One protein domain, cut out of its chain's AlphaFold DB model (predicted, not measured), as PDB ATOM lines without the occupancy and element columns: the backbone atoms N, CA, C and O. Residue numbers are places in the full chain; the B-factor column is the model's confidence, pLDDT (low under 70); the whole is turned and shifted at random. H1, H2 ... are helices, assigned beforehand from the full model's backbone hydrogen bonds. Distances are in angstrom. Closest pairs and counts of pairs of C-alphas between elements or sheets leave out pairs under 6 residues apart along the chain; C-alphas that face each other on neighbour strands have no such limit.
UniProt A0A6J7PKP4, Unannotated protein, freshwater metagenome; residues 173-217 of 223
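Overview. This is residues 173 to 217 of the 223 residues of the protein "Unannotated protein" of freshwater metagenome (UniProt A0A6J7PKP4). Look for an open, extended string of three helices with no common core: H2, the longest, lies between the other two, H1 makes an L-shaped corner with its beginning, and H3 hangs beyond its other end on a link of six residues, touching no helix. The printed part has 45 residues, with three named helices in the order H1, H2, H3 and no named strand, and its class is all helix. It is extended, with a radius of gyration of the C-alphas of 15.0 A, and elongated, spanning 42 by 22 by 17 A.

Arrangement. Begin with H2, residues 187 to 201. H1, residues 173 to 185, touches it only at the corner by their link, and only just, with 3 pairs of C-alphas within 8 A. H1 touches H2 with residues 183 to 184 alone, and H2 touches H1 with residues 189 to 190 alone; the closest C-alphas of the two helices are those of Leu 184 and Met 190, 6.6 A apart. Their lines stand at 88 degrees, about perpendicular. H3, residues 208 to 217, is apart from both H1 and H2. In H1, H2 and H3 every O i to N i+4 pair is within hydrogen-bond range.

Along the chain. Find C-alpha 187 at (112.666, 139.728, 122.427); from there H2 runs 21.0 A to C-alpha 201. H1 begins at C-alpha 173, at (110.600, 116.764, 125.863), and measures 18.1 A to C-alpha 185. H3 runs 14.1 A from C-alpha 208 to C-alpha 217, at (97.186, 139.327, 92.435).

Size, cuts and confidence. The two C-alphas farthest apart are those of Tyr 174 and Ala 217, at 43.4 A. The link from H1 to H2 is tight, with 1 residue, and that from H2 to H3 is short, with 6. Residues 173 to 195, 197 to 203 and 206 to 217 stand free. The printed part has no cut; its mean pLDDT is 91.0, and no printed residue is under 70.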
ATOM      1  N   ASP A 173     110.963 115.806 124.808       87.31
ATOM      2  CA  ASP A 173     110.600 116.764 125.863       87.31
ATOM      3  C   ASP A 173     111.702 117.792 126.094       87.31
ATOM      4  O   ASP A 173     111.426 118.977 126.283       87.31
ATOM      5  N   TYR A 174     112.950 117.327 126.146       91.44
ATOM      6  CA  TYR A 174     114.098 118.197 126.346       91.44
ATOM      7  C   TYR A 174     114.260 119.173 125.175       91.44
ATOM      8  O   TYR A 174     114.426 120.374 125.405       91.44
ATOM      9  N   ASP A 175     114.129 118.681 123.945       87.94
ATOM     10  CA  ASP A 175     114.219 119.492 122.733       87.94
ATOM     11  C   ASP A 175     113.064 120.500 122.664       87.94
ATOM     12  O   ASP A 175     113.311 121.691 122.495       87.94
ATOM     13  N   SER A 176     111.826 120.079 122.949       84.94
ATOM     14  CA  SER A 176     110.648 120.965 122.985       84.94
ATOM     15  C   SER A 176     110.779 122.084 124.027       84.94
ATOM     16  O   SER A 176     110.378 123.229 123.798       84.94
ATOM     17  N   LEU A 177     111.332 121.776 125.209       88.94
ATOM     18  CA  LEU A 177     111.596 122.786 126.239       88.94
ATOM     19  C   LEU A 177     112.686 123.762 125.803       88.94
ATOM     20  O   LEU A 177     112.590 124.946 126.121       88.94
ATOM     21  N   THR A 178     113.714 123.262 125.122       86.94
ATOM     22  CA  THR A 178     114.826 124.077 124.630       86.94
ATOM     23  C   THR A 178     114.349 124.997 123.511       86.94
ATOM     24  O   THR A 178     114.544 126.199 123.621       86.94
ATOM     25  N   GLU A 179     113.585 124.487 122.544       77.06
ATOM     26  CA  GLU A 179     112.931 125.287 121.500       77.06
ATOM     27  C   GLU A 179     112.020 126.366 122.104       77.06
ATOM     28  O   GLU A 179     112.076 127.535 121.726       77.06
ATOM     29  N   THR A 180     111.225 126.009 123.119       86.75
ATOM     30  CA  THR A 180     110.394 126.989 123.832       86.75
ATOM     31  C   THR A 180     111.250 128.072 124.495       86.75
ATOM     32  O   THR A 180     110.889 129.248 124.465       86.75
ATOM     33  N   LEU A 181     112.367 127.703 125.129       90.38
ATOM     34  CA  LEU A 181     113.277 128.668 125.747       90.38
ATOM     35  C   LEU A 181     113.947 129.565 124.706       90.38
ATOM     36  O   LEU A 181     114.074 130.760 124.966       90.38
ATOM     37  N   ASP A 182     114.304 129.018 123.549       83.31
ATOM     38  CA  ASP A 182     114.896 129.764 122.444       83.31
ATOM     39  C   ASP A 182     113.911 130.822 121.932       83.31
ATOM     40  O   ASP A 182     114.257 132.006 121.911       83.31
ATOM     41  N   ILE A 183     112.651 130.445 121.675       83.69
ATOM     42  CA  ILE A 183     111.581 131.387 121.296       83.69
ATOM     43  C   ILE A 183     111.397 132.468 122.370       83.69
ATOM     44  O   ILE A 183     111.319 133.655 122.063       83.69
ATOM     45  N   LEU A 184     111.339 132.080 123.649       89.38
ATOM     46  CA  LEU A 184     111.142 133.025 124.755       89.38
ATOM     47  C   LEU A 184     112.340 133.959 124.981       89.38
ATOM     48  O   LEU A 184     112.175 135.009 125.610       89.38
ATOM     49  N   SER A 185     113.535 133.567 124.539       85.12
ATOM     50  CA  SER A 185     114.753 134.368 124.668       85.12
ATOM     51  C   SER A 185     114.840 135.483 123.623       85.12
ATOM     52  O   SER A 185     115.491 136.501 123.876       85.12
ATOM     53  N   ASP A 186     114.137 135.332 122.499       93.06
ATOM     54  CA  ASP A 186     114.073 136.322 121.433       93.06
ATOM     55  C   ASP A 186     113.024 137.402 121.746       93.06
ATOM     56  O   ASP A 186     111.807 137.205 121.687       93.06
ATOM     57  N   ALA A 187     113.515 138.591 122.099       91.00
ATOM     58  CA  ALA A 187     112.666 139.728 122.427       91.00
ATOM     59  C   ALA A 187     111.870 140.256 121.220       91.00
ATOM     60  O   ALA A 187     110.769 140.772 121.420       91.00
ATOM     61  N   GLU A 188     112.408 140.141 120.002       93.06
ATOM     62  CA  GLU A 188     111.747 140.577 118.770       93.06
ATOM     63  C   GLU A 188     110.619 139.610 118.411       93.06
ATOM     64  O   GLU A 188     109.475 140.041 118.248       93.06
ATOM     65  N   ALA A 189     110.893 138.301 118.424       89.00
ATOM     66  CA  ALA A 189     109.867 137.278 118.227       89.00
ATOM     67  C   ALA A 189     108.728 137.417 119.253       89.00
ATOM     68  O   ALA A 189     107.547 137.398 118.902       89.00
ATOM     69  N   MET A 190     109.059 137.649 120.528       93.00
ATOM     70  CA  MET A 190     108.058 137.863 121.577       93.00
ATOM     71  C   MET A 190     107.268 139.168 121.417       93.00
ATOM     72  O   MET A 190     106.114 139.233 121.850       93.00
ATOM     73  N   ALA A 191     107.860 140.215 120.836       91.94
ATOM     74  CA  ALA A 191     107.142 141.442 120.506       91.94
ATOM     75  C   ALA A 191     106.156 141.206 119.353       91.94
ATOM     76  O   ALA A 191     104.987 141.566 119.491       91.94
ATOM     77  N   ALA A 192     106.592 140.519 118.292       92.81
ATOM     78  CA  ALA A 192     105.753 140.159 117.150       92.81
ATOM     79  C   ALA A 192     104.564 139.265 117.551       92.81
ATOM     80  O   ALA A 192     103.441 139.479 117.093       92.81
ATOM     81  N   ILE A 193     104.764 138.310 118.468       92.06
ATOM     82  CA  ILE A 193     103.670 137.483 119.012       92.06
ATOM     83  C   ILE A 193     102.643 138.350 119.754       92.06
ATOM     84  O   ILE A 193     101.444 138.188 119.556       92.06
ATOM     85  N   ARG A 194     103.087 139.309 120.578       92.44
ATOM     86  CA  ARG A 194     102.169 140.199 121.316       92.44
ATOM     87  C   ARG A 194     101.395 141.140 120.401       92.44
ATOM     88  O   ARG A 194     100.242 141.449 120.693       92.44
ATOM     89  N   GLU A 195     102.033 141.620 119.340       94.38
ATOM     90  CA  GLU A 195     101.366 142.392 118.293       94.38
ATOM     91  C   GLU A 195     100.307 141.535 117.594       94.38
ATOM     92  O   GLU A 195      99.149 141.943 117.523       94.38
ATOM     93  N   SER A 196     100.662 140.301 117.221       92.81
ATOM     94  CA  SER A 196      99.734 139.331 116.623       92.81
ATOM     95  C   SER A 196      98.533 139.044 117.532       92.81
ATOM     96  O   SER A 196      97.393 139.049 117.074       92.81
ATOM     97  N   ASP A 197      98.748 138.858 118.838       95.81
ATOM     98  CA  ASP A 197      97.664 138.671 119.813       95.81
ATOM     99  C   ASP A 197      96.732 139.896 119.876       95.81
ATOM    100  O   ASP A 197      95.509 139.756 119.980       95.81
ATOM    101  N   ALA A 198      97.292 141.108 119.800       93.94
ATOM    102  CA  ALA A 198      96.520 142.349 119.791       93.94
ATOM    103  C   ALA A 198      95.735 142.536 118.482       93.94
ATOM    104  O   ALA A 198      94.613 143.051 118.512       93.94
ATOM    105  N   ASP A 199      96.298 142.112 117.352       95.06
ATOM    106  CA  ASP A 199      95.630 142.079 116.052       95.06
ATOM    107  C   ASP A 199      94.453 141.104 116.060       95.06
ATOM    108  O   ASP A 199      93.336 141.496 115.711       95.06
ATOM    109  N   ILE A 200      94.656 139.884 116.566       93.19
ATOM    110  CA  ILE A 200      93.596 138.880 116.727       93.19
ATOM    111  C   ILE A 200      92.473 139.417 117.618       93.19
ATOM    112  O   ILE A 200      91.302 139.358 117.241       93.19
ATOM    113  N   ALA A 201      92.813 139.993 118.774       93.50
ATOM    114  CA  ALA A 201      91.829 140.558 119.695       93.50
ATOM    115  C   ALA A 201      91.043 141.732 119.085       93.50
ATOM    116  O   ALA A 201      89.871 141.927 119.407       93.50
ATOM    117  N   ALA A 202      91.670 142.503 118.197       94.25
ATOM    118  CA  ALA A 202      91.035 143.598 117.477       94.25
ATOM    119  C   ALA A 202      90.306 143.157 116.193       94.25
ATOM    120  O   ALA A 202      89.755 144.007 115.493       94.25
ATOM    121  N   GLY A 203      90.317 141.860 115.862       93.94
ATOM    122  CA  GLY A 203      89.743 141.329 114.626       93.94
ATOM    123  C   GLY A 203      90.517 141.710 113.360       93.94
ATOM    124  O   GLY A 203      89.983 141.573 112.263       93.94
ATOM    125  N   ARG A 204      91.764 142.183 113.485       93.88
ATOM    126  CA  ARG A 204      92.680 142.450 112.365       93.88
ATOM    127  C   ARG A 204      93.328 141.147 111.894       93.88
ATOM    128  O   ARG A 204      94.532 140.958 112.003       93.88
ATOM    129  N   ILE A 205      92.505 140.229 111.405       93.50
ATOM    130  CA  ILE A 205      92.936 138.934 110.877       93.50
ATOM    131  C   ILE A 205      92.540 138.824 109.412       93.50
ATOM    132  O   ILE A 205      91.491 139.322 109.012       93.50
ATOM    133  N   TYR A 206      93.375 138.153 108.629       92.44
ATOM    134  CA  TYR A 206      93.079 137.817 107.242       92.44
ATOM    135  C   TYR A 206      92.874 136.312 107.138       92.44
ATOM    136  O   TYR A 206      93.638 135.524 107.700       92.44
ATOM    137  N   SER A 207      91.834 135.905 106.425       93.00
ATOM    138  CA  SER A 207      91.609 134.507 106.084       93.00
ATOM    139  C   SER A 207      92.638 134.018 105.064       93.00
ATOM    140  O   SER A 207      93.251 134.796 104.326       93.00
ATOM    141  N   LEU A 208      92.803 132.696 104.988       91.81
ATOM    142  CA  LEU A 208      93.706 132.082 104.016       91.81
ATOM    143  C   LEU A 208      93.329 132.451 102.572       91.81
ATOM    144  O   LEU A 208      94.218 132.700 101.761       91.81
ATOM    145  N   ASP A 209      92.031 132.528 102.263       93.50
ATOM    146  CA  ASP A 209      91.536 132.861 100.923       93.50
ATOM    147  C   ASP A 209      91.861 134.307 100.533       93.50
ATOM    148  O   ASP A 209      92.302 134.552  99.410       93.50
ATOM    149  N   GLU A 210      91.712 135.254 101.465       91.94
ATOM    150  CA  GLU A 210      92.064 136.665 101.255       91.94
ATOM    151  C   GLU A 210      93.564 136.830 101.001       91.94
ATOM    152  O   GLU A 210      93.965 137.481 100.033       91.94
ATOM    153  N   VAL A 211      94.405 136.184 101.817       93.00
ATOM    154  CA  VAL A 211      95.865 136.222 101.642       93.00
ATOM    155  C   VAL A 211      96.271 135.560 100.324       93.00
ATOM    156  O   VAL A 211      97.086 136.104  99.581       93.00
ATOM    157  N   ALA A 212      95.689 134.406  99.987       91.94
ATOM    158  CA  ALA A 212      95.995 133.701  98.746       91.94
ATOM    159  C   ALA A 212      95.545 134.489  97.506       91.94
ATOM    160  O   ALA A 212      96.241 134.481  96.490       91.94
ATOM    161  N   ALA A 213      94.397 135.168  97.560       91.81
ATOM    162  CA  ALA A 213      93.938 136.045  96.488       91.81
ATOM    163  C   ALA A 213      94.898 137.227  96.281       91.81
ATOM    164  O   ALA A 213      95.310 137.483  95.149       91.81
ATOM    165  N   GLU A 214      95.325 137.881  97.364       92.38
ATOM    166  CA  GLU A 214      96.269 139.003  97.316       92.38
ATOM    167  C   GLU A 214      97.648 138.574  96.783       92.38
ATOM    168  O   GLU A 214      98.231 139.234  95.921       92.38
ATOM    169  N   LEU A 215      98.170 137.429  97.230       93.44
ATOM    170  CA  LEU A 215      99.451 136.904  96.749       93.44
ATOM    171  C   LEU A 215      99.402 136.480  95.270       93.44
ATOM    172  O   LEU A 215     100.389 136.677  94.557       93.44
ATOM    173  N   ARG A 216      98.269 135.947  94.782       92.75
ATOM    174  CA  ARG A 216      98.056 135.695  93.342       92.75
ATOM    175  C   ARG A 216      97.969 136.998  92.551       92.75
ATOM    176  O   ARG A 216      98.577 137.094  91.489       92.75
ATOM    177  N   ALA A 217      97.276 138.012  93.072       91.12
ATOM    178  CA  ALA A 217      97.186 139.327  92.435       91.12
ATOM    179  C   ALA A 217      98.565 139.996  92.293       91.12
ATOM    180  O   ALA A 217      98.831 140.675  91.303       91.12
TER     181      ALA A 217